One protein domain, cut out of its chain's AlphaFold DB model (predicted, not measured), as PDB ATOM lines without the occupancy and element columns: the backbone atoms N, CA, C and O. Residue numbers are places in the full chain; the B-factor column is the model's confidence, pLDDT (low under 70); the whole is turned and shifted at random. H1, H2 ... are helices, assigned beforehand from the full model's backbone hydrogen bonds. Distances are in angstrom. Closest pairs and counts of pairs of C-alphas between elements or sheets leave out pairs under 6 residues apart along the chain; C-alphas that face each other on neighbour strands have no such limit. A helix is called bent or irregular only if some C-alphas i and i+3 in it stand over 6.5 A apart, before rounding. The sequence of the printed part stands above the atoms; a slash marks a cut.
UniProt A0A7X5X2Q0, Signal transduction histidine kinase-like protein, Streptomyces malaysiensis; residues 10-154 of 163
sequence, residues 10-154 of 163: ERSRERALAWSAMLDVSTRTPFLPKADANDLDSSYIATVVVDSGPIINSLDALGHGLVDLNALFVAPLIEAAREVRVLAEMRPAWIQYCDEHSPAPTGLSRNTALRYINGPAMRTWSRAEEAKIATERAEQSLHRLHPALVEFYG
ATOM      1  N   GLU A  10      18.125-113.462 -89.186       86.25
ATOM      2  CA  GLU A  10      17.155-113.755 -88.122       86.25
ATOM      3  C   GLU A  10      17.797-113.740 -86.729       86.25
ATOM      4  O   GLU A  10      17.344-113.008 -85.847       86.25
ATOM      5  N   ARG A  11      18.917-114.450 -86.543       85.06
ATOM      6  CA  ARG A  11      19.666-114.428 -85.273       85.06
ATOM      7  C   ARG A  11      20.243-113.054 -84.948       85.06
ATOM      8  O   ARG A  11      20.296-112.665 -83.783       85.06
ATOM      9  N   SER A  12      20.694-112.304 -85.955       88.38
ATOM     10  CA  SER A  12      21.174-110.934 -85.741       88.38
ATOM     11  C   SER A  12      20.044-110.020 -85.274       88.38
ATOM     12  O   SER A  12      20.266-109.165 -84.416       88.38
ATOM     13  N   ARG A  13      18.834-110.196 -85.816       90.00
ATOM     14  CA  ARG A  13      17.652-109.439 -85.400       90.00
ATOM     15  C   ARG A  13      17.245-109.786 -83.969       90.00
ATOM     16  O   ARG A  13      17.020-108.874 -83.179       90.00
ATOM     17  N   GLU A  14      17.193-111.070 -83.632       89.75
ATOM     18  CA  GLU A  14      16.888-111.549 -82.278       89.75
ATOM     19  C   GLU A  14      17.867-110.966 -81.246       89.75
ATOM     20  O   GLU A  14      17.452-110.411 -80.231       89.75
ATOM     21  N   ARG A  15      19.173-110.970 -81.554       89.00
ATOM     22  CA  ARG A  15      20.203-110.343 -80.710       89.00
ATOM     23  C   ARG A  15      20.027-108.836 -80.551       89.00
ATOM     24  O   ARG A  15      20.209-108.324 -79.451       89.00
ATOM     25  N   ALA A  16      19.670-108.124 -81.620       90.94
ATOM     26  CA  ALA A  16      19.416-106.687 -81.545       90.94
ATOM     27  C   ALA A  16      18.209-106.367 -80.644       90.94
ATOM     28  O   ALA A  16      18.251-105.411 -79.871       90.94
ATOM     29  N   LEU A  17      17.158-107.189 -80.703       92.06
ATOM     30  CA  LEU A  17      15.989-107.057 -79.834       92.06
ATOM     31  C   LEU A  17      16.317-107.398 -78.378       92.06
ATOM     32  O   LEU A  17      15.905-106.663 -77.484       92.06
ATOM     33  N   ALA A  18      17.099-108.455 -78.139       90.50
ATOM     34  CA  ALA A  18      17.543-108.829 -76.795       90.50
ATOM     35  C   ALA A  18      18.384-107.712 -76.160       90.50
ATOM     36  O   ALA A  18      18.159-107.345 -75.007       90.50
ATOM     37  N   TRP A  19      19.288-107.109 -76.939       90.31
ATOM     38  CA  TRP A  19      20.053-105.939 -76.514       90.31
ATOM     39  C   TRP A  19      19.158-104.737 -76.204       90.31
ATOM     40  O   TRP A  19      19.319-104.117 -75.155       90.31
ATOM     41  N   SER A  20      18.193-104.424 -77.076       90.56
ATOM     42  CA  SER A  20      17.251-103.319 -76.851       90.56
ATOM     43  C   SER A  20      16.439-103.521 -75.575       90.56
ATOM     44  O   SER A  20      16.333-102.600 -74.772       90.56
ATOM     45  N   ALA A  21      15.907-104.728 -75.355       91.50
ATOM     46  CA  ALA A  21      15.165-105.057 -74.144       91.50
ATOM     47  C   ALA A  21      16.048-104.922 -72.897       91.50
ATOM     48  O   ALA A  21      15.634-104.302 -71.921       91.50
ATOM     49  N   MET A  22      17.282-105.431 -72.939       90.38
ATOM     50  CA  MET A  22      18.219-105.311 -71.822       90.38
ATOM     51  C   MET A  22      18.564-103.845 -71.523       90.38
ATOM     52  O   MET A  22      18.545-103.443 -70.362       90.38
ATOM     53  N   LEU A  23      18.811-103.031 -72.554       89.12
ATOM     54  CA  LEU A  23      19.046-101.596 -72.404       89.12
ATOM     55  C   LEU A  23      17.833-100.906 -71.776       89.12
ATOM     56  O   LEU A  23      17.987-100.123 -70.840       89.12
ATOM     57  N   ASP A  24      16.627-101.199 -72.264       89.56
ATOM     58  CA  ASP A  24      15.425-100.541 -71.772       89.56
ATOM     59  C   ASP A  24      15.114-100.893 -70.319       89.56
ATOM     60  O   ASP A  24      14.726-100.006 -69.555       89.56
ATOM     61  N   VAL A  25      15.332-102.155 -69.949       87.12
ATOM     62  CA  VAL A  25      15.190-102.665 -68.584       87.12
ATOM     63  C   VAL A  25      16.240-102.038 -67.662       87.12
ATOM     64  O   VAL A  25      15.883-101.510 -66.615       87.12
ATOM     65  N   SER A  26      17.518-102.022 -68.051       85.81
ATOM     66  CA  SER A  26      18.608-101.525 -67.197       85.81
ATOM     67  C   SER A  26      18.660-100.001 -67.046       85.81
ATOM     68  O   SER A  26      19.279 -99.506 -66.109       85.81
ATOM     69  N   THR A  27      18.047 -99.245 -67.959       84.81
ATOM     70  CA  THR A  27      18.054 -97.768 -67.931       84.81
ATOM     71  C   THR A  27      16.792 -97.161 -67.319       84.81
ATOM     72  O   THR A  27      16.664 -95.937 -67.280       84.81
ATOM     73  N   ARG A  28      15.859 -97.991 -66.840       84.81
ATOM     74  CA  ARG A  28      14.592 -97.561 -66.238       84.81
ATOM     75  C   ARG A  28      14.378 -98.200 -64.875       84.81
ATOM     76  O   ARG A  28      14.989 -99.207 -64.521       84.81
ATOM     77  N   THR A  29      13.494 -97.605 -64.088       74.94
ATOM     78  CA  THR A  29      13.021 -98.202 -62.833       74.94
ATOM     79  C   THR A  29      12.253 -99.492 -63.183       74.94
ATOM     80  O   THR A  29      11.465 -99.467 -64.130       74.94
ATOM     81  N   PRO A  30      12.487-100.639 -62.513       70.06
ATOM     82  CA  PRO A  30      13.072-100.818 -61.178       70.06
ATOM     83  C   PRO A  30      14.602-100.963 -61.080       70.06
ATOM     84  O   PRO A  30      15.115-101.064 -59.973       70.06
ATOM     85  N   PHE A  31      15.361-100.951 -62.181       68.62
ATOM     86  CA  PHE A  31      16.816-101.209 -62.137       68.62
ATOM     87  C   PHE A  31      17.657-100.008 -61.715       68.62
ATOM     88  O   PHE A  31      18.837-100.156 -61.394       68.62
ATOM     89  N   LEU A  32      17.071 -98.813 -61.722       70.06
ATOM     90  CA  LEU A  32      17.744 -97.620 -61.234       70.06
ATOM     91  C   LEU A  32      17.760 -97.590 -59.696       70.06
ATOM     92  O   LEU A  32      16.763 -97.957 -59.070       70.06
ATOM     93  N   PRO A  33      18.856 -97.111 -59.076       64.19
ATOM     94  CA  PRO A  33      18.950 -96.979 -57.628       64.19
ATOM     95  C   PRO A  33      17.787 -96.168 -57.054       64.19
ATOM     96  O   PRO A  33      17.418 -95.113 -57.573       64.19
ATOM     97  N   LYS A  34      17.245 -96.645 -55.936       70.75
ATOM     98  CA  LYS A  34      16.234 -95.938 -55.155       70.75
ATOM     99  C   LYS A  34      16.849 -94.658 -54.548       70.75
ATOM    100  O   LYS A  34      17.764 -94.745 -53.736       70.75
ATOM    101  N   ALA A  35      16.360 -93.478 -54.939       59.47
ATOM    102  CA  ALA A  35      16.785 -92.180 -54.404       59.47
ATOM    103  C   ALA A  35      16.144 -91.860 -53.024       59.47
ATOM    104  O   ALA A  35      15.041 -91.332 -52.984       59.47
ATOM    105  N   ASP A  36      16.851 -92.165 -51.924       55.47
ATOM    106  CA  ASP A  36      16.628 -91.778 -50.499       55.47
ATOM    107  C   ASP A  36      15.417 -92.291 -49.675       55.47
ATOM    108  O   ASP A  36      14.251 -92.027 -49.944       55.47
ATOM    109  N   ALA A  37      15.712 -92.960 -48.547       55.22
ATOM    110  CA  ALA A  37      14.822 -93.843 -47.764       55.22
ATOM    111  C   ALA A  37      13.504 -93.257 -47.210       55.22
ATOM    112  O   ALA A  37      12.625 -94.027 -46.826       55.22
ATOM    113  N   ASN A  38      13.331 -91.935 -47.151       54.72
ATOM    114  CA  ASN A  38      12.281 -91.327 -46.322       54.72
ATOM    115  C   ASN A  38      10.932 -91.068 -47.033       54.72
ATOM    116  O   ASN A  38       9.933 -90.876 -46.348       54.72
ATOM    117  N   ASP A  39      10.865 -91.097 -48.372       55.56
ATOM    118  CA  ASP A  39       9.601 -91.006 -49.153       55.56
ATOM    119  C   ASP A  39       9.654 -91.872 -50.434       55.56
ATOM    120  O   ASP A  39       8.989 -91.633 -51.452       55.56
ATOM    121  N   LEU A  40      10.535 -92.875 -50.378       56.78
ATOM    122  CA  LEU A  40      11.068 -93.574 -51.535       56.78
ATOM    123  C   LEU A  40      10.049 -94.493 -52.183       56.78
ATOM    124  O   LEU A  40       9.906 -94.466 -53.396       56.78
ATOM    125  N   ASP A  41       9.309 -95.268 -51.389       66.19
ATOM    126  CA  ASP A  41       8.434 -96.314 -51.923       66.19
ATOM    127  C   ASP A  41       7.339 -95.729 -52.813       66.19
ATOM    128  O   ASP A  41       7.100 -96.205 -53.917       66.19
ATOM    129  N   SER A  42       6.710 -94.639 -52.378       73.25
ATOM    130  CA  SER A  42       5.599 -94.024 -53.106       73.25
ATOM    131  C   SER A  42       6.060 -93.359 -54.416       73.25
ATOM    132  O   SER A  42       5.455 -93.564 -55.467       73.25
ATOM    133  N   SER A  43       7.172 -92.622 -54.388       78.56
ATOM    134  CA  SER A  43       7.746 -91.993 -55.591       78.56
ATOM    135  C   SER A  43       8.355 -93.031 -56.548       78.56
ATOM    136  O   SER A  43       8.234 -92.936 -57.771       78.56
ATOM    137  N   TYR A  44       8.961 -94.081 -55.999       83.44
ATOM    138  CA  TYR A  44       9.496 -95.207 -56.755       83.44
ATOM    139  C   TYR A  44       8.396 -95.958 -57.508       83.44
ATOM    140  O   TYR A  44       8.504 -96.110 -58.723       83.44
ATOM    141  N   ILE A  45       7.313 -96.356 -56.829       86.19
ATOM    142  CA  ILE A  45       6.205 -97.088 -57.465       86.19
ATOM    143  C   ILE A  45       5.582 -96.251 -58.588       86.19
ATOM    144  O   ILE A  45       5.370 -96.760 -59.687       86.19
ATOM    145  N   ALA A  46       5.353 -94.956 -58.359       84.56
ATOM    146  CA  ALA A  46       4.847 -94.063 -59.400       84.56
ATOM    147  C   ALA A  46       5.785 -93.998 -60.624       84.56
ATOM    148  O   ALA A  46       5.316 -94.014 -61.764       84.56
ATOM    149  N   THR A  47       7.106 -93.991 -60.409       85.19
ATOM    150  CA  THR A  47       8.095 -94.052 -61.501       85.19
ATOM    151  C   THR A  47       8.009 -95.377 -62.261       85.19
ATOM    152  O   THR A  47       7.937 -95.373 -63.489       85.19
ATOM    153  N   VAL A  48       7.938 -96.505 -61.543       89.38
ATOM    154  CA  VAL A  48       7.799 -97.847 -62.133       89.38
ATOM    155  C   VAL A  48       6.539 -97.950 -62.993       89.38
ATOM    156  O   VAL A  48       6.601 -98.430 -64.124       89.38
ATOM    157  N   VAL A  49       5.398 -97.451 -62.508       90.88
ATOM    158  CA  VAL A  49       4.142 -97.439 -63.277       90.88
ATOM    159  C   VAL A  49       4.298 -96.631 -64.569       90.88
ATOM    160  O   VAL A  49       3.845 -97.069 -65.626       90.88
ATOM    161  N   VAL A  50       4.976 -95.479 -64.536       88.00
ATOM    162  CA  VAL A  50       5.211 -94.658 -65.738       88.00
ATOM    163  C   VAL A  50       6.138 -95.354 -66.741       88.00
ATOM    164  O   VAL A  50       5.850 -95.331 -67.945       88.00
ATOM    165  N   ASP A  51       7.223 -95.959 -66.257       89.81
ATOM    166  CA  ASP A  51       8.255 -96.600 -67.078       89.81
ATOM    167  C   ASP A  51       7.879 -98.010 -67.561       89.81
ATOM    168  O   ASP A  51       8.463 -98.500 -68.531       89.81
ATOM    169  N   SER A  52       6.847 -98.626 -66.977       92.25
ATOM    170  CA  SER A  52       6.333 -99.942 -67.384       92.25
ATOM    171  C   SER A  52       5.927-100.015 -68.861       92.25
ATOM    172  O   SER A  52       6.120-101.050 -69.491       92.25
ATOM    173  N   GLY A  53       5.418 -98.921 -69.442       91.88
ATOM    174  CA  GLY A  53       4.974 -98.862 -70.840       91.88
ATOM    175  C   GLY A  53       6.106 -99.120 -71.847       91.88
ATOM    176  O   GLY A  53       6.022-100.052 -72.645       91.88
ATOM    177  N   PRO A  54       7.187 -98.322 -71.829       91.00
ATOM    178  CA  PRO A  54       8.374 -98.617 -72.624       91.00
ATOM    179  C   PRO A  54       8.948-100.017 -72.375       91.00
ATOM    180  O   PRO A  54       9.309-100.683 -73.338       91.00
ATOM    181  N   ILE A  55       8.989-100.482 -71.119       92.94
ATOM    182  CA  ILE A  55       9.523-101.813 -70.797       92.94
ATOM    183  C   ILE A  55       8.679-102.908 -71.462       92.94
ATOM    184  O   ILE A  55       9.242-103.746 -72.162       92.94
ATOM    185  N   ILE A  56       7.346-102.893 -71.313       95.31
ATOM    186  CA  ILE A  56       6.494-103.930 -71.918       95.31
ATOM    187  C   ILE A  56       6.581-103.924 -73.444       95.31
ATOM    188  O   ILE A  56       6.639-104.992 -74.044       95.31
ATOM    189  N   ASN A  57       6.684-102.749 -74.073       94.12
ATOM    190  CA  ASN A  57       6.854-102.655 -75.523       94.12
ATOM    191  C   ASN A  57       8.132-103.365 -75.991       94.12
ATOM    192  O   ASN A  57       8.115-104.053 -77.011       94.12
ATOM    193  N   SER A  58       9.228-103.227 -75.244       94.62
ATOM    194  CA  SER A  58      10.504-103.861 -75.586       94.62
ATOM    195  C   SER A  58      10.504-105.363 -75.309       94.62
ATOM    196  O   SER A  58      11.049-106.123 -76.110       94.62
ATOM    197  N   LEU A  59       9.844-105.812 -74.235       95.44
ATOM    198  CA  LEU A  59       9.653-107.241 -73.961       95.44
ATOM    199  C   LEU A  59       8.765-107.909 -75.022       95.44
ATOM    200  O   LEU A  59       9.112-108.980 -75.518       95.44
ATOM    201  N   ASP A  60       7.673-107.258 -75.428       96.06
ATOM    202  CA  ASP A  60       6.803-107.738 -76.504       96.06
ATOM    203  C   ASP A  60       7.549-107.758 -77.845       96.06
ATOM    204  O   ASP A  60       7.431-108.722 -78.601       96.06
ATOM    205  N   ALA A  61       8.339-106.728 -78.157       95.19
ATOM    206  CA  ALA A  61       9.134-106.691 -79.383       95.19
ATOM    207  C   ALA A  61      10.155-107.837 -79.437       95.19
ATOM    208  O   ALA A  61      10.301-108.468 -80.485       95.19
ATOM    209  N   LEU A  62      10.817-108.131 -78.312       94.31
ATOM    210  CA  LEU A  62      11.691-109.293 -78.186       94.31
ATOM    211  C   LEU A  62      10.907-110.593 -78.379       94.31
ATOM    212  O   LEU A  62      11.292-111.388 -79.228       94.31
ATOM    213  N   GLY A  63       9.786-110.771 -77.674       93.50
ATOM    214  CA  GLY A  63       8.947-111.970 -77.764       93.50
ATOM    215  C   GLY A  63       8.462-112.271 -79.187       93.50
ATOM    216  O   GLY A  63       8.562-113.406 -79.644       93.50
ATOM    217  N   HIS A  64       8.007-111.254 -79.925       92.94
ATOM    218  CA  HIS A  64       7.586-111.403 -81.327       92.94
ATOM    219  C   HIS A  64       8.750-111.618 -82.304       92.94
ATOM    220  O   HIS A  64       8.528-112.030 -83.443       92.94
ATOM    221  N   GLY A  65       9.975-111.279 -81.901       90.50
ATOM    222  CA  GLY A  65      11.176-111.427 -82.717       90.50
ATOM    223  C   GLY A  65      12.014-112.659 -82.395       90.50
ATOM    224  O   GLY A  65      13.092-112.788 -82.975       90.50
ATOM    225  N   LEU A  66      11.548-113.530 -81.493       90.19
ATOM    226  CA  LEU A  66      12.221-114.780 -81.159       90.19
ATOM    227  C   LEU A  66      12.228-115.735 -82.347       90.19
ATOM    228  O   LEU A  66      11.205-115.966 -82.995       90.19
ATOM    229  N   VAL A  67      13.393-116.325 -82.579       87.00
ATOM    230  CA  VAL A  67      13.596-117.364 -83.592       87.00
ATOM    231  C   VAL A  67      13.778-118.704 -82.889       87.00
ATOM    232  O   VAL A  67      13.231-119.713 -83.337       87.00
ATOM    233  N   ASP A  68      14.493-118.710 -81.758       85.50
ATOM    234  CA  ASP A  68      14.661-119.886 -80.910       85.50
ATOM    235  C   ASP A  68      13.746-119.828 -79.678       85.50
ATOM    236  O   ASP A  68      14.060-119.224 -78.653       85.50
ATOM    237  N   LEU A  69      12.611-120.524 -79.760       86.31
ATOM    238  CA  LEU A  69      11.658-120.634 -78.650       86.31
ATOM    239  C   LEU A  69      12.162-121.508 -77.490       86.31
ATOM    240  O   LEU A  69      11.530-121.522 -76.435       86.31
ATOM    241  N   ASN A  70      13.275-122.230 -77.665       85.00
ATOM    242  CA  ASN A  70      13.885-123.042 -76.611       85.00
ATOM    243  C   ASN A  70      15.009-122.305 -75.877       85.00
ATOM    244  O   ASN A  70      15.627-122.883 -74.980       85.00
ATOM    245  N   ALA A  71      15.289-121.049 -76.240       83.94
ATOM    246  CA  ALA A  71      16.299-120.272 -75.548       83.94
ATOM    247  C   ALA A  71      15.937-120.117 -74.058       83.94
ATOM    248  O   ALA A  71      14.783-119.892 -73.686       83.94
ATOM    249  N   LEU A  72      16.943-120.220 -73.184       87.12
ATOM    250  CA  LEU A  72      16.751-120.271 -71.726       87.12
ATOM    251  C   LEU A  72      16.045-119.030 -71.155       87.12
ATOM    252  O   LEU A  72      15.402-119.104 -70.110       87.12
ATOM    253  N   PHE A  73      16.124-117.895 -71.853       89.69
ATOM    254  CA  PHE A  73      15.499-116.641 -71.441       89.69
ATOM    255  C   PHE A  73      14.014-116.524 -71.829       89.69
ATOM    256  O   PHE A  73      13.356-115.596 -71.363       89.69
ATOM    257  N   VAL A  74      13.451-117.447 -72.625       93.06
ATOM    258  CA  VAL A  74      12.058-117.359 -73.113       93.06
ATOM    259  C   VAL A  74      11.042-117.471 -71.978       93.06
ATOM    260  O   VAL A  74      10.132-116.649 -71.884       93.06
ATOM    261  N   ALA A  75      11.193-118.444 -71.075       94.12
ATOM    262  CA  ALA A  75      10.284-118.575 -69.934       94.12
ATOM    263  C   ALA A  75      10.363-117.361 -68.976       94.12
ATOM    264  O   ALA A  75       9.311-116.782 -68.683       94.12
ATOM    265  N   PRO A  76      11.561-116.891 -68.560       95.00
ATOM    266  CA  PRO A  76      11.703-115.632 -67.822       95.00
ATOM    267  C   PRO A  76      11.130-114.410 -68.552       95.00
ATOM    268  O   PRO A  76      10.564-113.528 -67.910       95.00
ATOM    269  N   LEU A  77      11.242-114.351 -69.885       95.50
ATOM    270  CA  LEU A  77      10.704-113.256 -70.695       95.50
ATOM    271  C   LEU A  77       9.178-113.213 -70.623       95.50
ATOM    272  O   LEU A  77       8.614-112.143 -70.404       95.50
ATOM    273  N   ILE A  78       8.515-114.362 -70.771       95.81
ATOM    274  CA  ILE A  78       7.053-114.466 -70.674       95.81
ATOM    275  C   ILE A  78       6.578-114.038 -69.280       95.81
ATOM    276  O   ILE A  78       5.620-113.272 -69.164       95.81
ATOM    277  N   GLU A  79       7.254-114.499 -68.222       96.00
ATOM    278  CA  GLU A  79       6.913-114.130 -66.845       96.00
ATOM    279  C   GLU A  79       7.102-112.624 -66.606       96.00
ATOM    280  O   GLU A  79       6.189-111.959 -66.117       96.00
ATOM    281  N   ALA A  80       8.242-112.060 -67.012       95.50
ATOM    282  CA  ALA A  80       8.506-110.629 -66.897       95.50
ATOM    283  C   ALA A  80       7.501-109.788 -67.694       95.50
ATOM    284  O   ALA A  80       6.956-108.826 -67.157       95.50
ATOM    285  N   ALA A  81       7.198-110.166 -68.939       96.44
ATOM    286  CA  ALA A  81       6.216-109.466 -69.762       96.44
ATOM    287  C   ALA A  81       4.825-109.487 -69.116       96.44
ATOM    288  O   ALA A  81       4.144-108.462 -69.088       96.44
ATOM    289  N   ARG A  82       4.412-110.621 -68.534       97.44
ATOM    290  CA  ARG A  82       3.141-110.721 -67.804       97.44
ATOM    291  C   ARG A  82       3.090-109.757 -66.620       97.44
ATOM    292  O   ARG A  82       2.125-109.006 -66.509       97.44
ATOM    293  N   GLU A  83       4.104-109.761 -65.757       96.88
ATOM    294  CA  GLU A  83       4.098-108.910 -64.557       96.88
ATOM    295  C   GLU A  83       4.221-107.415 -64.902       96.88
ATOM    296  O   GLU A  83       3.521-106.587 -64.321       96.88
ATOM    297  N   VAL A  84       5.044-107.044 -65.892       96.06
ATOM    298  CA  VAL A  84       5.164-105.641 -66.335       96.06
ATOM    299  C   VAL A  84       3.874-105.155 -67.001       96.06
ATOM    300  O   VAL A  84       3.501-103.992 -66.837       96.06
ATOM    301  N   ARG A  85       3.151-106.025 -67.717       97.12
ATOM    302  CA  ARG A  85       1.877-105.666 -68.359       97.12
ATOM    303  C   ARG A  85       0.831-105.194 -67.351       97.12
ATOM    304  O   ARG A  85       0.147-104.217 -67.634       97.12
ATOM    305  N   VAL A  86       0.770-105.805 -66.167       96.38
ATOM    306  CA  VAL A  86      -0.131-105.372 -65.084       96.38
ATOM    307  C   VAL A  86       0.113-103.901 -64.720       96.38
ATOM    308  O   VAL A  86      -0.828-103.116 -64.624       96.38
ATOM    309  N   LEU A  87       1.379-103.489 -64.591       94.38
ATOM    310  CA  LEU A  87       1.744-102.089 -64.341       94.38
ATOM    311  C   LEU A  87       1.434-101.182 -65.541       94.38
ATOM    312  O   LEU A  87       0.959-100.059 -65.370       94.38
ATOM    313  N   ALA A  88       1.664-101.667 -66.762       94.12
ATOM    314  CA  ALA A  88       1.375-100.905 -67.975       94.12
ATOM    315  C   ALA A  88      -0.129-100.627 -68.143       94.12
ATOM    316  O   ALA A  88      -0.507 -99.549 -68.602       94.12
ATOM    317  N   GLU A  89      -0.990-101.549 -67.712       95.69
ATOM    318  CA  GLU A  89      -2.450-101.381 -67.679       95.69
ATOM    319  C   GLU A  89      -2.911-100.398 -66.590       95.69
ATOM    320  O   GLU A  89      -3.946 -99.746 -66.728       95.69
ATOM    321  N   MET A  90      -2.132-100.237 -65.518       93.88
ATOM    322  CA  MET A  90      -2.373 -99.231 -64.478       93.88
ATOM    323  C   MET A  90      -2.005 -97.809 -64.924       93.88
ATOM    324  O   MET A  90      -2.581 -96.834 -64.432       93.88
ATOM    325  N   ARG A  91      -1.062 -97.680 -65.863       91.06
ATOM    326  CA  ARG A  91      -0.482 -96.401 -66.293       91.06
ATOM    327  C   ARG A  91      -1.512 -95.363 -66.767       91.06
ATOM    328  O   ARG A  91      -1.376 -94.217 -66.345       91.06
ATOM    329  N   PRO A  92      -2.533 -95.679 -67.592       90.75
ATOM    330  CA  PRO A  92      -3.536 -94.689 -67.989       90.75
ATOM    331  C   PRO A  92      -4.304 -94.108 -66.796       90.75
ATOM    332  O   PRO A  92      -4.474 -92.896 -66.719       90.75
ATOM    333  N   ALA A  93      -4.698 -94.956 -65.839       91.38
ATOM    334  CA  ALA A  93      -5.412 -94.526 -64.637       91.38
ATOM    335  C   ALA A  93      -4.527 -93.680 -63.709       91.38
ATOM    336  O   ALA A  93      -5.003 -92.709 -63.127       91.38
ATOM    337  N   TRP A  94      -3.237 -94.017 -63.596       89.25
ATOM    338  CA  TRP A  94      -2.271 -93.197 -62.862       89.25
ATOM    339  C   TRP A  94      -2.102 -91.813 -63.496       89.25
ATOM    340  O   TRP A  94      -2.183 -90.802 -62.807       89.25
ATOM    341  N   ILE A  95      -1.926 -91.752 -64.820       85.44
ATOM    342  CA  ILE A  95      -1.776 -90.476 -65.531       85.44
ATOM    343  C   ILE A  95      -3.041 -89.622 -65.387       85.44
ATOM    344  O   ILE A  95      -2.926 -88.434 -65.098       85.44
ATOM    345  N   GLN A  96      -4.227 -90.219 -65.541       86.31
ATOM    346  CA  GLN A  96      -5.494 -89.516 -65.337       86.31
ATOM    347  C   GLN A  96      -5.582 -88.926 -63.924       86.31
ATOM    348  O   GLN A  96      -5.896 -87.748 -63.771       86.31
ATOM    349  N   TYR A  97      -5.243 -89.717 -62.903       87.19
ATOM    350  CA  TYR A  97      -5.220 -89.251 -61.520       87.19
ATOM    351  C   TYR A  97      -4.271 -88.057 -61.333       87.19
ATOM    352  O   TYR A  97      -4.655 -87.053 -60.734       87.19
ATOM    353  N   CYS A  98      -3.052 -88.120 -61.882       83.19
ATOM    354  CA  CYS A  98      -2.113 -86.998 -61.835       83.19
ATOM    355  C   CYS A  98      -2.651 -85.745 -62.539       83.19
ATOM    356  O   CYS A  98      -2.472 -84.641 -62.026       83.19
ATOM    357  N   ASP A  99      -3.297 -85.901 -63.697       80.94
ATOM    358  CA  ASP A  99      -3.857 -84.785 -64.465       80.94
ATOM    359  C   ASP A  99      -5.005 -84.098 -63.702       80.94
ATOM    360  O   ASP A  99      -5.045 -82.869 -63.650       80.94
ATOM    361  N   GLU A 100      -5.888 -84.863 -63.048       82.38
ATOM    362  CA  GLU A 100      -6.997 -84.344 -62.225       82.38
ATOM    363  C   GLU A 100      -6.520 -83.548 -60.999       82.38
ATOM    364  O   GLU A 100      -7.198 -82.624 -60.551       82.38
ATOM    365  N   HIS A 101      -5.339 -83.878 -60.475       78.88
ATOM    366  CA  HIS A 101      -4.755 -83.238 -59.293       78.88
ATOM    367  C   HIS A 101      -3.688 -82.188 -59.650       78.88
ATOM    368  O   HIS A 101      -3.060 -81.603 -58.761       78.88
ATOM    369  N   SER A 102      -3.485 -81.917 -60.943       72.94
ATOM    370  CA  SER A 102      -2.558 -80.898 -61.424       72.94
ATOM    371  C   SER A 102      -3.210 -79.506 -61.420       72.94
ATOM    372  O   SER A 102      -4.208 -79.303 -62.109       72.94
ATOM    373  N   PRO A 103      -2.633 -78.485 -60.753       65.81
ATOM    374  CA  PRO A 103      -3.030 -77.078 -60.910       65.81
ATOM    375  C   PRO A 103      -2.925 -76.525 -62.343       65.81
ATOM    376  O   PRO A 103      -3.493 -75.473 -62.626       65.81
ATOM    377  N   ALA A 104      -2.197 -77.196 -63.241       65.69
ATOM    378  CA  ALA A 104      -2.106 -76.840 -64.654       65.69
ATOM    379  C   ALA A 104      -2.252 -78.113 -65.509       65.69
ATOM    380  O   ALA A 104      -1.240 -78.712 -65.901       65.69
ATOM    381  N   PRO A 105      -3.489 -78.574 -65.775       60.44
ATOM    382  CA  PRO A 105      -3.725 -79.738 -66.619       60.44
ATOM    383  C   PRO A 105      -3.265 -79.405 -68.041       60.44
ATOM    384  O   PRO A 105      -3.864 -78.600 -68.748       60.44
ATOM    385  N   THR A 106      -2.132 -79.980 -68.436       57.59
ATOM    386  CA  THR A 106      -1.463 -79.692 -69.718       57.59
ATOM    387  C   THR A 106      -1.825 -80.693 -70.812       57.59
ATOM    388  O   THR A 106      -1.417 -80.514 -71.956       57.59
ATOM    389  N   GLY A 107      -2.609 -81.722 -70.473       53.84
ATOM    390  CA  GLY A 107      -2.887 -82.859 -71.336       53.84
ATOM    391  C   GLY A 107      -1.695 -83.814 -71.407       53.84
ATOM    392  O   GLY A 107      -0.634 -83.463 -71.919       53.84
ATOM    393  N   LEU A 108      -1.887 -85.028 -70.880       55.91
ATOM    394  CA  LEU A 108      -1.217 -86.282 -71.247       55.91
ATOM    395  C   LEU A 108       0.219 -86.145 -71.784       55.91
ATOM    396  O   LEU A 108       0.506 -86.451 -72.944       55.91
ATOM    397  N   SER A 109       1.163 -85.769 -70.925       58.16
ATOM    398  CA  SER A 109       2.581 -85.967 -71.228       58.16
ATOM    399  C   SER A 109       3.265 -86.739 -70.106       58.16
ATOM    400  O   SER A 109       2.996 -86.523 -68.925       58.16
ATOM    401  N   ARG A 110       4.199 -87.631 -70.470       57.97
ATOM    402  CA  ARG A 110       5.112 -88.299 -69.521       57.97
ATOM    403  C   ARG A 110       5.752 -87.279 -68.569       57.97
ATOM    404  O   ARG A 110       5.951 -87.580 -67.402       57.97
ATOM    405  N   ASN A 111       6.010 -86.064 -69.055       58.28
ATOM    406  CA  ASN A 111       6.598 -84.977 -68.278       58.28
ATOM    407  C   ASN A 111       5.662 -84.451 -67.181       58.28
ATOM    408  O   ASN A 111       6.152 -84.021 -66.142       58.28
ATOM    409  N   THR A 112       4.343 -84.505 -67.376       56.91
ATOM    410  CA  THR A 112       3.357 -84.159 -66.343       56.91
ATOM    411  C   THR A 112       3.355 -85.230 -65.258       56.91
ATOM    412  O   THR A 112       3.572 -84.903 -64.098       56.91
ATOM    413  N   ALA A 113       3.269 -86.512 -65.630       58.28
ATOM    414  CA  ALA A 113       3.351 -87.614 -64.668       58.28
ATOM    415  C   ALA A 113       4.657 -87.571 -63.855       58.28
ATOM    416  O   ALA A 113       4.595 -87.621 -62.636       58.28
ATOM    417  N   LEU A 114       5.814 -87.366 -64.506       63.97
ATOM    418  CA  LEU A 114       7.127 -87.241 -63.850       63.97
ATOM    419  C   LEU A 114       7.216 -86.051 -62.871       63.97
ATOM    420  O   LEU A 114       7.931 -86.138 -61.878       63.97
ATOM    421  N   ARG A 115       6.492 -84.949 -63.120       61.22
ATOM    422  CA  ARG A 115       6.428 -83.779 -62.217       61.22
ATOM    423  C   ARG A 115       5.545 -84.011 -60.987       61.22
ATOM    424  O   ARG A 115       5.730 -83.322 -59.987       61.22
ATOM    425  N   TYR A 116       4.617 -84.966 -61.059       61.75
ATOM    426  CA  TYR A 116       3.704 -85.353 -59.975       61.75
ATOM    427  C   TYR A 116       4.043 -86.717 -59.360       61.75
ATOM    428  O   TYR A 116       3.249 -87.256 -58.589       61.75
ATOM    429  N   ILE A 117       5.246 -87.243 -59.615       63.06
ATOM    430  CA  ILE A 117       5.863 -88.296 -58.799       63.06
ATOM    431  C   ILE A 117       6.253 -87.668 -57.458       63.06
ATOM    432  O   ILE A 117       7.419 -87.437 -57.156       63.06
ATOM    433  N   ASN A 118       5.254 -87.295 -56.669       65.00
ATOM    434  CA  ASN A 118       5.436 -86.996 -55.267       65.00
ATOM    435  C   ASN A 118       4.797 -88.138 -54.471       65.00
ATOM    436  O   ASN A 118       3.726 -88.646 -54.814       65.00
ATOM    437  N   GLY A 119       5.482 -88.581 -53.419       68.31
ATOM    438  CA  GLY A 119       5.001 -89.664 -52.572       68.31
ATOM    439  C   GLY A 119       3.555 -89.483 -52.072       68.31
ATOM    440  O   GLY A 119       2.803 -90.462 -52.065       68.31
ATOM    441  N   PRO A 120       3.097 -88.261 -51.718       77.06
ATOM    442  CA  PRO A 120       1.721 -88.033 -51.278       77.06
ATOM    443  C   PRO A 120       0.637 -88.370 -52.312       77.06
ATOM    444  O   PRO A 120      -0.375 -88.968 -51.939       77.06
ATOM    445  N   ALA A 121       0.826 -88.025 -53.591       80.19
ATOM    446  CA  ALA A 121      -0.146 -88.332 -54.643       80.19
ATOM    447  C   ALA A 121      -0.293 -89.846 -54.821       80.19
ATOM    448  O   ALA A 121      -1.406 -90.364 -54.873       80.19
ATOM    449  N   MET A 122       0.827 -90.570 -54.819       84.50
ATOM    450  CA  MET A 122       0.798 -92.025 -54.925       84.50
ATOM    451  C   MET A 122       0.076 -92.669 -53.734       84.50
ATOM    452  O   MET A 122      -0.705 -93.589 -53.936       84.50
ATOM    453  N   ARG A 123       0.262 -92.171 -52.502       83.75
ATOM    454  CA  ARG A 123      -0.433 -92.696 -51.304       83.75
ATOM    455  C   ARG A 123      -1.944 -92.483 -51.307       83.75
ATOM    456  O   ARG A 123      -2.660 -93.209 -50.627       83.75
ATOM    457  N   THR A 124      -2.411 -91.458 -52.009       87.94
ATOM    458  CA  THR A 124      -3.830 -91.079 -52.064       87.94
ATOM    459  C   THR A 124      -4.553 -91.683 -53.264       87.94
ATOM    460  O   THR A 124      -5.783 -91.703 -53.299       87.94
ATOM    461  N   TRP A 125      -3.811 -92.246 -54.218       90.88
ATOM    462  CA  TRP A 125      -4.379 -92.959 -55.349       90.88
ATOM    463  C   TRP A 125      -5.038 -94.275 -54.915       90.88
ATOM    464  O   TRP A 125      -4.447 -95.086 -54.202       90.88
ATOM    465  N   SER A 126      -6.259 -94.536 -55.387       92.12
ATOM    466  CA  SER A 126      -7.062 -95.694 -54.957       92.12
ATOM    467  C   SER A 126      -6.429 -97.059 -55.257       92.12
ATOM    468  O   SER A 126      -6.785 -98.047 -54.622       92.12
ATOM    469  N   ARG A 127      -5.484 -97.120 -56.205       92.94
ATOM    470  CA  ARG A 127      -4.783 -98.348 -56.614       92.94
ATOM    471  C   ARG A 127      -3.372 -98.462 -56.036       92.94
ATOM    472  O   ARG A 127      -2.588 -99.279 -56.509       92.94
ATOM    473  N   ALA A 128      -3.029 -97.657 -55.028       89.81
ATOM    474  CA  ALA A 128      -1.662 -97.577 -54.523       89.81
ATOM    475  C   ALA A 128      -1.100 -98.921 -54.043       89.81
ATOM    476  O   ALA A 128       0.010 -99.300 -54.418       89.81
ATOM    477  N   GLU A 129      -1.885 -99.657 -53.258       91.00
ATOM    478  CA  GLU A 129      -1.482-100.963 -52.729       91.00
ATOM    479  C   GLU A 129      -1.348-102.012 -53.843       91.00
ATOM    480  O   GLU A 129      -0.394-102.785 -53.881       91.00
ATOM    481  N   GLU A 130      -2.265-101.992 -54.813       93.62
ATOM    482  CA  GLU A 130      -2.219-102.869 -55.986       93.62
ATOM    483  C   GLU A 130      -0.947-102.616 -56.815       93.62
ATOM    484  O   GLU A 130      -0.244-103.554 -57.194       93.62
ATOM    485  N   ALA A 131      -0.610-101.342 -57.039       91.75
ATOM    486  CA  ALA A 131       0.583-100.932 -57.769       91.75
ATOM    487  C   ALA A 131       1.881-101.284 -57.029       91.75
ATOM    488  O   ALA A 131       2.874-101.632 -57.671       91.75
ATOM    489  N   LYS A 132       1.877-101.243 -55.690       91.44
ATOM    490  CA  LYS A 132       3.004-101.698 -54.867       91.44
ATOM    491  C   LYS A 132       3.283-103.184 -55.086       91.44
ATOM    492  O   LYS A 132       4.395-103.547 -55.461       91.44
ATOM    493  N   ILE A 133       2.261-104.025 -54.933       93.00
ATOM    494  CA  ILE A 133       2.380-105.478 -55.126       93.00
ATOM    495  C   ILE A 133       2.813-105.799 -56.564       93.00
ATOM    496  O   ILE A 133       3.689-106.639 -56.780       93.00
ATOM    497  N   ALA A 134       2.227-105.121 -57.555       94.25
ATOM    498  CA  ALA A 134       2.598-105.297 -58.958       94.25
ATOM    499  C   ALA A 134       4.053-104.876 -59.230       94.25
ATOM    500  O   ALA A 134       4.756-105.551 -59.980       94.25
ATOM    501  N   THR A 135       4.528-103.810 -58.578       92.56
ATOM    502  CA  THR A 135       5.925-103.359 -58.667       92.56
ATOM    503  C   THR A 135       6.887-104.408 -58.131       92.56
ATOM    504  O   THR A 135       7.834-104.760 -58.827       92.56
ATOM    505  N   GLU A 136       6.625-104.958 -56.944       92.00
ATOM    506  CA  GLU A 136       7.473-105.995 -56.343       92.00
ATOM    507  C   GLU A 136       7.572-107.242 -57.237       92.00
ATOM    508  O   GLU A 136       8.660-107.785 -57.442       92.00
ATOM    509  N   ARG A 137       6.452-107.675 -57.830       94.62
ATOM    510  CA  ARG A 137       6.422-108.825 -58.748       94.62
ATOM    511  C   ARG A 137       7.160-108.553 -60.053       94.62
ATOM    512  O   ARG A 137       7.948-109.390 -60.495       94.62
ATOM    513  N   ALA A 138       6.931-107.391 -60.664       93.81
ATOM    514  CA  ALA A 138       7.618-107.004 -61.890       93.81
ATOM    515  C   ALA A 138       9.129-106.880 -61.663       93.81
ATOM    516  O   ALA A 138       9.911-107.385 -62.466       93.81
ATOM    517  N   GLU A 139       9.543-106.287 -60.542       92.38
ATOM    518  CA  GLU A 139      10.944-106.193 -60.139       92.38
ATOM    519  C   GLU A 139      11.577-107.581 -60.006       92.38
ATOM    520  O   GLU A 139      12.601-107.841 -60.637       92.38
ATOM    521  N   GLN A 140      10.950-108.504 -59.273       92.81
ATOM    522  CA  GLN A 140      11.452-109.875 -59.116       92.81
ATOM    523  C   GLN A 140      11.550-110.630 -60.449       92.81
ATOM    524  O   GLN A 140      12.520-111.354 -60.691       92.81
ATOM    525  N   SER A 141      10.562-110.489 -61.331       94.44
ATOM    526  CA  SER A 141      10.572-111.160 -62.637       94.44
ATOM    527  C   SER A 141      11.611-110.570 -63.585       94.44
ATOM    528  O   SER A 141      12.331-111.321 -64.242       94.44
ATOM    529  N   LEU A 142      11.777-109.247 -63.605       92.94
ATOM    530  CA  LEU A 142      12.823-108.621 -64.407       92.94
ATOM    531  C   LEU A 142      14.228-108.960 -63.883       92.94
ATOM    532  O   LEU A 142      15.126-109.204 -64.688       92.94
ATOM    533  N   HIS A 143      14.426-109.032 -62.562       90.94
ATOM    534  CA  HIS A 143      15.699-109.467 -61.969       90.94
ATOM    535  C   HIS A 143      16.055-110.912 -62.341       90.94
ATOM    536  O   HIS A 143      17.235-111.233 -62.450       90.94
ATOM    537  N   ARG A 144      15.057-111.775 -62.572       91.50
ATOM    538  CA  ARG A 144      15.268-113.139 -63.085       91.50
ATOM    539  C   ARG A 144      15.543-113.168 -64.588       91.50
ATOM    540  O   ARG A 144      16.350-113.976 -65.036       91.50
ATOM    541  N   LEU A 145      14.912-112.285 -65.361       92.44
ATOM    542  CA  LEU A 145      15.143-112.173 -66.803       92.44
ATOM    543  C   LEU A 145      16.547-111.640 -67.129       92.44
ATOM    544  O   LEU A 145      17.180-112.130 -68.062       92.44
ATOM    545  N   HIS A 146      17.037-110.643 -66.385       88.94
ATOM    546  CA  HIS A 146      18.271-109.938 -66.736       88.94
ATOM    547  C   HIS A 146      19.500-110.865 -66.873       88.94
ATOM    548  O   HIS A 146      20.135-110.818 -67.926       88.94
ATOM    549  N   PRO A 147      19.809-111.771 -65.921       88.44
ATOM    550  CA  PRO A 147      20.912-112.722 -66.075       88.44
ATOM    551  C   PRO A 147      20.773-113.623 -67.307       88.44
ATOM    552  O   PRO A 147      21.758-113.859 -67.996       88.44
ATOM    553  N   ALA A 148      19.555-114.070 -67.630       90.69
ATOM    554  CA  ALA A 148      19.314-114.929 -68.788       90.69
ATOM    555  C   ALA A 148      19.550-114.188 -70.120       90.69
ATOM    556  O   ALA A 148      20.069-114.769 -71.073       90.69
ATOM    557  N   LEU A 149      19.219-112.890 -70.185       89.19
ATOM    558  CA  LEU A 149      19.552-112.041 -71.336       89.19
ATOM    559  C   LEU A 149      21.063-111.799 -71.449       89.19
ATOM    560  O   LEU A 149      21.603-111.846 -72.556       89.19
ATOM    561  N   VAL A 150      21.746-111.578 -70.322       88.38
ATOM    562  CA  VAL A 150      23.208-111.408 -70.273       88.38
ATOM    563  C   VAL A 150      23.922-112.678 -70.735       88.38
ATOM    564  O   VAL A 150      24.856-112.589 -71.529       88.38
ATOM    565  N   GLU A 151      23.472-113.854 -70.299       88.94
ATOM    566  CA  GLU A 151      24.011-115.147 -70.732       88.94
ATOM    567  C   GLU A 151      23.799-115.368 -72.236       88.94
ATOM    568  O   GLU A 151      24.743-115.699 -72.955       88.94
ATOM    569  N   PHE A 152      22.588-115.105 -72.739       87.38
ATOM    570  CA  PHE A 152      22.271-115.231 -74.164       87.38
ATOM    571  C   PHE A 152      23.117-114.302 -75.049       87.38
ATOM    572  O   PHE A 152      23.569-114.692 -76.129       87.38
ATOM    573  N   TYR A 153      23.323-113.063 -74.603       84.38
ATOM    574  CA  TYR A 153      24.057-112.055 -75.362       84.38
ATOM    575  C   TYR A 153      25.583-112.155 -75.172       84.38
ATOM    576  O   TYR A 153      26.353-111.780 -76.060       84.38
ATOM    577  N   GLY A 154      26.025-112.704 -74.038       85.12
ATOM    578  CA  GLY A 154      27.422-112.884 -73.635       85.12
ATOM    579  C   GLY A 154      28.020-111.707 -72.853       85.12
ATOM    580  O   GLY A 154      29.161-111.803 -72.391       85.12
TER     581      GLY A 154
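This is residues 10 to 154 of the 163 residues of the protein "Signal transduction histidine kinase-like protein" of Streptomyces malaysiensis (UniProt A0A7X5X2Q0). An elongated up-and-down bundle of four helical rods, H1, H2b, H3a and H6, each running against the one before it, with a smaller helical head at one end where the arms H2a and H3b gather with the short helices H4 and H5. H2 turns steeply at its bend, while H3 runs on into the head at a shallow angle. The printed part has 145 residues with six named helices, H1 to H6 in order, and no named strand; the class is all helix. It is compact, with a radius of gyration of the C-alphas of 16.1 A, and spans 50 by 31 by 21 A.

H1, residues 10 to 26, touches H2b, residues 53 to 64, opposite ways at a shallow tilt of 21 degrees; the closest C-alphas, of Ala 21 and Ser 58, are 5.0 A apart. H2b is an arm of H2, residues 40 to 64, assigned as one helix by its hydrogen bonds but bent: C-alphas 50 and 53 are 6.6 A apart, and H2b stands at 51 degrees to H2a, residues 40 to 50. H2 is the hub, touching five other helices. H2b forms a helical hairpin with H3a, residues 74 to 89, closest at the C-alphas of Gly 53 and Ala 88, 5.0 A. H3, residues 74 to 100, is likewise one helix by its hydrogen bonds but bent, with C-alphas 89 and 92 6.8 A apart; H3b is residues 92 to 100, at 28 degrees to H3a. H4, residues 110 to 115, touches H3b, Ile 95 to Ala 113 at 5.9 A between C-alphas. H5, residues 119 to 124, touches H2a about perpendicular, at 74 degrees, with the C-alphas of Ser 42 and Gly 119 closest at 4.4 A. H6, residues 128 to 153, touches H3a opposite ways at a shallow tilt of 30 degrees, C-alphas of Ala 80 and Ser 141 closest at 4.8 A. With residues 142 to 153 alone it touches H1, at a steep tilt of 43 degrees, closest at the C-alphas of Ala 18 and Leu 149, 6.6 A. H1 and H3a are apart, as are H2b and H6. Every O i to N i+4 pair is within hydrogen-bond range in H1, H2a, H2b, H3b, H4 and H5; H3a has 11 of 12 and H6 20 of 22.

H1 begins at C-alpha 10, (17.155, -113.755, -88.122), and is 24.3 A long. H3a is 22.3 A long. H6 is 36.1 A long and ends at C-alpha 153, (24.057, -112.055, -75.362).

The C-alphas farthest apart, of Asn 70 and Pro 103, are 51.4 A apart. The printed part has no cut; the link H1 to H2 is long. Mean pLDDT of the printed part is 84.0, with residues 31, 33, 35 to 41 and 103 to 119 under 70.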